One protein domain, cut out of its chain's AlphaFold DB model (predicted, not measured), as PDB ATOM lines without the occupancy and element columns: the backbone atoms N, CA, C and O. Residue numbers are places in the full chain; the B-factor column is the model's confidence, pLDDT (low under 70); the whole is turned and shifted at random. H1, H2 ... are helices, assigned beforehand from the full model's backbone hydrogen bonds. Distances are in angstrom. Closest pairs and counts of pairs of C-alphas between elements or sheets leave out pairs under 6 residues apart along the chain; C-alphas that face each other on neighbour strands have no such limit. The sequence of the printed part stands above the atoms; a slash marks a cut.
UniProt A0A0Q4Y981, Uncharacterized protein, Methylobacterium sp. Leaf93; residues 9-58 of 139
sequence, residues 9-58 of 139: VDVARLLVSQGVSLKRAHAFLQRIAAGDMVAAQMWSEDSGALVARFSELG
ATOM      1  N   VAL A   9     174.850 161.364 200.048       94.06
ATOM      2  CA  VAL A   9     175.024 160.225 199.128       94.06
ATOM      3  C   VAL A   9     173.692 159.790 198.517       94.06
ATOM      4  O   VAL A   9     173.643 159.482 197.329       94.06
ATOM      5  N   ASP A  10     172.613 159.794 199.299       95.06
ATOM      6  CA  ASP A  10     171.286 159.403 198.815       95.06
ATOM      7  C   ASP A  10     170.733 160.437 197.830       95.06
ATOM      8  O   ASP A  10     170.205 160.070 196.782       95.06
ATOM      9  N   VAL A  11     170.965 161.728 198.098       93.62
ATOM     10  CA  VAL A  11     170.642 162.810 197.158       93.62
ATOM     11  C   VAL A  11     171.456 162.668 195.866       93.62
ATOM     12  O   VAL A  11     170.895 162.777 194.778       93.62
ATOM     13  N   ALA A  12     172.758 162.359 195.947       94.19
ATOM     14  CA  ALA A  12     173.576 162.109 194.756       94.19
ATOM     15  C   ALA A  12     173.054 160.923 193.934       94.19
ATOM     16  O   ALA A  12     172.987 161.012 192.709       94.19
ATOM     17  N   ARG A  13     172.676 159.820 194.591       95.38
ATOM     18  CA  ARG A  13     172.117 158.635 193.924       95.38
ATOM     19  C   ARG A  13     170.801 158.952 193.227       95.38
ATOM     20  O   ARG A  13     170.640 158.544 192.081       95.38
ATOM     21  N   LEU A  14     169.913 159.700 193.883       93.75
ATOM     22  CA  LEU A  14     168.655 160.147 193.291       93.75
ATOM     23  C   LEU A  14     168.905 161.044 192.073       93.75
ATOM     24  O   LEU A  14     168.331 160.822 191.018       93.75
ATOM     25  N   LEU A  15     169.823 162.009 192.161       93.06
ATOM     26  CA  LEU A  15     170.183 162.847 191.011       93.06
ATOM     27  C   LEU A  15     170.712 162.006 189.838       93.06
ATOM     28  O   LEU A  15     170.302 162.204 188.692       93.06
ATOM     29  N   VAL A  16     171.587 161.038 190.120       93.88
ATOM     30  CA  VAL A  16     172.159 160.152 189.096       93.88
ATOM     31  C   VAL A  16     171.108 159.246 188.465       93.88
ATOM     32  O   VAL A  16     171.107 159.091 187.244       93.88
ATOM     33  N   SER A  17     170.170 158.704 189.248       92.12
ATOM     34  CA  SER A  17     169.080 157.885 188.711       92.12
ATOM     35  C   SER A  17     168.100 158.678 187.843       92.12
ATOM     36  O   SER A  17     167.333 158.075 187.103       92.12
ATOM     37  N   GLN A  18     168.116 160.012 187.914       91.88
ATOM     38  CA  GLN A  18     167.314 160.907 187.071       91.88
ATOM     39  C   GLN A  18     168.099 161.494 185.882       91.88
ATOM     40  O   GLN A  18     167.627 162.429 185.232       91.88
ATOM     41  N   GLY A  19     169.294 160.965 185.590       90.44
ATOM     42  CA  GLY A  19     170.099 161.335 184.420       90.44
ATOM     43  C   GLY A  19     171.146 162.428 184.667       90.44
ATOM     44  O   GLY A  19     171.850 162.833 183.738       90.44
ATOM     45  N   VAL A  20     171.309 162.907 185.904       92.31
ATOM     46  CA  VAL A  20     172.369 163.868 186.244       92.31
ATOM     47  C   VAL A  20     173.702 163.130 186.385       92.31
ATOM     48  O   VAL A  20     173.824 162.178 187.143       92.31
ATOM     49  N   SER A  21     174.758 163.571 185.699       93.94
ATOM     50  CA  SER A  21     176.073 162.932 185.863       93.94
ATOM     51  C   SER A  21     176.611 163.087 187.292       93.94
ATOM     52  O   SER A  21     176.370 164.102 187.946       93.94
ATOM     53  N   LEU A  22     177.418 162.130 187.765       94.81
ATOM     54  CA  LEU A  22     177.990 162.162 189.120       94.81
ATOM     55  C   LEU A  22     178.745 163.471 189.419       94.81
ATOM     56  O   LEU A  22     178.598 164.044 190.497       94.81
ATOM     57  N   LYS A  23     179.505 163.986 188.442       94.69
ATOM     58  CA  LYS A  23     180.216 165.269 188.565       94.69
ATOM     59  C   LYS A  23     179.249 166.435 188.795       94.69
ATOM     60  O   LYS A  23     179.514 167.288 189.638       94.69
ATOM     61  N   ARG A  24     178.126 166.473 188.066       94.88
ATOM     62  CA  ARG A  24     177.093 167.506 188.247       94.88
ATOM     63  C   ARG A  24     176.353 167.331 189.567       94.88
ATOM     64  O   ARG A  24     176.145 168.322 190.251       94.88
ATOM     65  N   ALA A  25     176.024 166.099 189.952       94.06
ATOM     66  CA  ALA A  25     175.383 165.810 191.231       94.06
ATOM     67  C   ALA A  25     176.244 166.292 192.410       94.06
ATOM     68  O   ALA A  25     175.739 166.952 193.312       94.06
ATOM     69  N   HIS A  26     177.559 166.060 192.360       94.31
ATOM     70  CA  HIS A  26     178.483 166.582 193.364       94.31
ATOM     71  C   HIS A  26     178.489 168.118 193.416       94.31
ATOM     72  O   HIS A  26     178.360 168.696 194.494       94.31
ATOM     73  N   ALA A  27     178.579 168.784 192.259       94.00
ATOM     74  CA  ALA A  27     178.529 170.245 192.190       94.00
ATOM     75  C   ALA A  27     177.200 170.806 192.730       94.00
ATOM     76  O   ALA A  27     177.187 171.833 193.402       94.00
ATOM     77  N   PHE A  28     176.083 170.120 192.480       94.56
ATOM     78  CA  PHE A  28     174.778 170.505 193.012       94.56
ATOM     79  C   PHE A  28     174.736 170.409 194.532       94.56
ATOM     80  O   PHE A  28     174.295 171.355 195.170       94.56
ATOM     81  N   LEU A  29     175.257 169.331 195.122       93.19
ATOM     82  CA  LEU A  29     175.313 169.188 196.579       93.19
ATOM     83  C   LEU A  29     176.126 170.294 197.251       93.19
ATOM     84  O   LEU A  29     175.711 170.799 198.288       93.19
ATOM     85  N   GLN A  30     177.258 170.690 196.662       92.44
ATOM     86  CA  GLN A  30     178.071 171.789 197.192       92.44
ATOM     87  C   GLN A  30     177.305 173.115 197.182       92.44
ATOM     88  O   GLN A  30     177.316 173.839 198.173       92.44
ATOM     89  N   ARG A  31     176.609 173.403 196.079       94.06
ATOM     90  CA  ARG A  31     175.795 174.613 195.924       94.06
ATOM     91  C   ARG A  31     174.600 174.623 196.875       94.06
ATOM     92  O   ARG A  31     174.411 175.592 197.598       94.06
ATOM     93  N   ILE A  32     173.869 173.516 196.959       91.94
ATOM     94  CA  ILE A  32     172.740 173.366 197.886       91.94
ATOM     95  C   ILE A  32     173.208 173.529 199.342       91.94
ATOM     96  O   ILE A  32     172.562 174.226 200.115       91.94
ATOM     97  N   ALA A  33     174.358 172.957 199.719       89.62
ATOM     98  CA  ALA A  33     174.918 173.127 201.064       89.62
ATOM     99  C   ALA A  33     175.334 174.581 201.372       89.62
ATOM    100  O   ALA A  33     175.311 174.994 202.534       89.62
ATOM    101  N   ALA A  34     175.686 175.356 200.340       90.06
ATOM    102  CA  ALA A  34     175.954 176.791 200.431       90.06
ATOM    103  C   ALA A  34     174.674 177.654 200.468       90.06
ATOM    104  O   ALA A  34     174.767 178.859 200.686       90.06
ATOM    105  N   GLY A  35     173.490 177.049 200.302       88.50
ATOM    106  CA  GLY A  35     172.198 177.741 200.278       88.50
ATOM    107  C   GLY A  35     171.726 178.159 198.883       88.50
ATOM    108  O   GLY A  35     170.689 178.805 198.766       88.50
ATOM    109  N   ASP A  36     172.443 177.784 197.820       91.75
ATOM    110  CA  ASP A  36     172.039 178.108 196.454       91.75
ATOM    111  C   ASP A  36     170.837 177.273 196.001       91.75
ATOM    112  O   ASP A  36     170.791 176.049 196.170       91.75
ATOM    113  N   MET A  37     169.945 177.911 195.244       91.00
ATOM    114  CA  MET A  37     169.006 177.201 194.383       91.00
ATOM    115  C   MET A  37     169.724 176.639 193.148       91.00
ATOM    116  O   MET A  37     170.526 177.310 192.487       91.00
ATOM    117  N   VAL A  38     169.397 175.396 192.796       92.50
ATOM    118  CA  VAL A  38     169.970 174.700 191.644       92.50
ATOM    119  C   VAL A  38     168.863 174.244 190.702       92.50
ATOM    120  O   VAL A  38     167.976 173.492 191.090       92.50
ATOM    121  N   ALA A  39     168.959 174.650 189.435       90.69
ATOM    122  CA  ALA A  39     168.109 174.142 188.367       90.69
ATOM    123  C   ALA A  39     168.746 172.911 187.704       90.69
ATOM    124  O   ALA A  39     169.924 172.919 187.325       90.69
ATOM    125  N   ALA A  40     167.953 171.856 187.534       87.38
ATOM    126  CA  ALA A  40     168.384 170.608 186.927       87.38
ATOM    127  C   ALA A  40     167.290 170.055 186.013       87.38
ATOM    128  O   ALA A  40     166.136 169.949 186.412       87.38
ATOM    129  N   GLN A  41     167.673 169.672 184.796       85.75
ATOM    130  CA  GLN A  41     166.812 168.864 183.941       85.75
ATOM    131  C   GLN A  41     166.895 167.413 184.414       85.75
ATOM    132  O   GLN A  41     167.997 166.884 184.575       85.75
ATOM    133  N   MET A  42     165.741 166.793 184.637       83.88
ATOM    134  CA  MET A  42     165.623 165.436 185.163       83.88
ATOM    135  C   MET A  42     164.645 164.632 184.313       83.88
ATOM    136  O   MET A  42     163.693 165.186 183.763       83.88
ATOM    137  N   TRP A  43     164.887 163.329 184.200       77.12
ATOM    138  CA  TRP A  43     163.943 162.400 183.592       77.12
ATOM    139  C   TRP A  43     163.023 161.845 184.675       77.12
ATOM    140  O   TRP A  43     163.413 160.931 185.393       77.12
ATOM    141  N   SER A  44     161.816 162.395 184.788       73.44
ATOM    142  CA  SER A  44     160.748 161.780 185.573       73.44
ATOM    143  C   SER A  44     159.434 161.862 184.815       73.44
ATOM    144  O   SER A  44     159.095 162.914 184.276       73.44
ATOM    145  N   GLU A  45     158.696 160.755 184.795       72.00
ATOM    146  CA  GLU A  45     157.306 160.717 184.329       72.00
ATOM    147  C   GLU A  45     156.353 161.316 185.381       72.00
ATOM    148  O   GLU A  45     155.268 161.780 185.038       72.00
ATOM    149  N   ASP A  46     156.787 161.366 186.648       88.06
ATOM    150  CA  ASP A  46     156.055 161.950 187.773       88.06
ATOM    151  C   ASP A  46     156.963 162.908 188.561       88.06
ATOM    152  O   ASP A  46     157.799 162.519 189.389       88.06
ATOM    153  N   SER A  47     156.827 164.200 188.277       87.69
ATOM    154  CA  SER A  47     157.558 165.257 188.976       87.69
ATOM    155  C   SER A  47     157.151 165.379 190.450       87.69
ATOM    156  O   SER A  47     157.992 165.717 191.284       87.69
ATOM    157  N   GLY A  48     155.897 165.072 190.794       89.94
ATOM    158  CA  GLY A  48     155.381 165.153 192.158       89.94
ATOM    159  C   GLY A  48     156.020 164.109 193.066       89.94
ATOM    160  O   GLY A  48     156.511 164.442 194.147       89.94
ATOM    161  N   ALA A  49     156.106 162.864 192.593       91.50
ATOM    162  CA  ALA A  49     156.811 161.799 193.300       91.50
ATOM    163  C   ALA A  49     158.292 162.149 193.510       91.50
ATOM    164  O   ALA A  49     158.830 161.953 194.601       91.50
ATOM    165  N   LEU A  50     158.949 162.717 192.497       91.75
ATOM    166  CA  LEU A  50     160.352 163.111 192.596       91.75
ATOM    167  C   LEU A  50     160.576 164.239 193.617       91.75
ATOM    168  O   LEU A  50     161.504 164.166 194.422       91.75
ATOM    169  N   VAL A  51     159.707 165.253 193.633       92.94
ATOM    170  CA  VAL A  51     159.741 166.330 194.637       92.94
ATOM    171  C   VAL A  51     159.551 165.777 196.053       92.94
ATOM    172  O   VAL A  51     160.278 166.172 196.971       92.94
ATOM    173  N   ALA A  52     158.634 164.822 196.239       93.44
ATOM    174  CA  ALA A  52     158.442 164.154 197.524       93.44
ATOM    175  C   ALA A  52     159.711 163.405 197.969       93.44
ATOM    176  O   ALA A  52     160.128 163.544 199.117       93.44
ATOM    177  N   ARG A  53     160.395 162.703 197.053       93.31
ATOM    178  CA  ARG A  53     161.673 162.025 197.350       93.31
ATOM    179  C   ARG A  53     162.788 162.982 197.755       93.31
ATOM    180  O   ARG A  53     163.538 162.671 198.675       93.31
ATOM    181  N   PHE A  54     162.909 164.140 197.108       93.44
ATOM    182  CA  PHE A  54     163.860 165.161 197.559       93.44
ATOM    183  C   PHE A  54     163.503 165.676 198.956       93.44
ATOM    184  O   PHE A  54     164.388 165.795 199.805       93.44
ATOM    185  N   SER A  55     162.212 165.879 199.224       93.00
ATOM    186  CA  SER A  55     161.723 166.351 200.524       93.00
ATOM    187  C   SER A  55     162.014 165.351 201.651       93.00
ATOM    188  O   SER A  55     162.461 165.755 202.721       93.00
ATOM    189  N   GLU A  56     161.866 164.042 201.401       93.75
ATOM    190  CA  GLU A  56     162.265 162.962 202.327       93.75
ATOM    191  C   GLU A  56     163.766 162.990 202.676       93.75
ATOM    192  O   GLU A  56     164.173 162.519 203.738       93.75
ATOM    193  N   LEU A  57     164.598 163.542 201.789       93.00
ATOM    194  CA  LEU A  57     166.042 163.704 201.978       93.00
ATOM    195  C   LEU A  57     166.423 165.081 202.548       93.00
ATOM    196  O   LEU A  57     167.609 165.411 202.597       93.00
ATOM    197  N   GLY A  58     165.438 165.882 202.969       91.19
ATOM    198  CA  GLY A  58     165.649 167.225 203.509       91.19
ATOM    199  C   GLY A  58     165.976 168.278 202.447       91.19
ATOM    200  O   GLY A  58     166.467 169.352 202.785       91.19
TER     201      GLY A  58
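AT A GLANCE: This is residues 9 to 58 of the 139 residues of an uncharacterized protein of Methylobacterium sp. Leaf93 (UniProt A0A0Q4Y981). What shape does the domain have? H2, the longest helix, packs on H1 at a steep angle, and H3 runs near H1 and nearly antiparallel to it but apart from H2, the centres of the three helices making a wide triangle with few contacts. A long arc, residues 34 to 46, closes the open side between H2 and H3. What is it made of? The 50 printed residues hold three named helices in the order H1, H2, H3 and no named strand, which is all helix; the whole is compact, with a radius of gyration of the C-alphas of 10.3 A and spans of 28 by 21 by 19 A.

IN THESE COORDINATES: Where is the longest helix? H2 is residues 22 to 33, 16.5 A from first to last C-alpha, with C-alpha 22 at (177.990, 162.162, 189.120). Where are the others? H1 is residues 9 to 17, 12.2 A long, beginning at C-alpha 9 (175.024, 160.225, 199.128). H3 is residues 47 to 56, 14.3 A long, ending at C-alpha 56 (162.265, 162.962, 202.327).

HOW THE PARTS SIT: What does H2 touch? It touches H1, closest at the C-alphas of Ala 12 and Ala 25, 5.4 A apart, at a steep tilt of 48 degrees, opposite ways. H2 and H3 are apart. How does H3 stand to H1? They are close but not clearly touching: the closest C-alphas, of Val 11 and Phe 54, are 7.2 A apart, at a shallow tilt of 13 degrees, opposite ways. Are the helix backbones complete? In H1, H2 and H3 every O i to N i+4 pair is within hydrogen-bond range.

THE WHOLE: How large is it? The two C-alphas farthest apart, of Ala 34 and Glu 45, are 29.4 A apart. How is it linked? The link H1 to H2 is tight, the link H2 to H3 long with 13 residues, and the printed part has no cut. What stands free, and how sure is the model? Residues 30 to 35, of which 30 to 33 belong to H2, stand free. The mean pLDDT of the printed part is 91.1, and no printed residue is under 70.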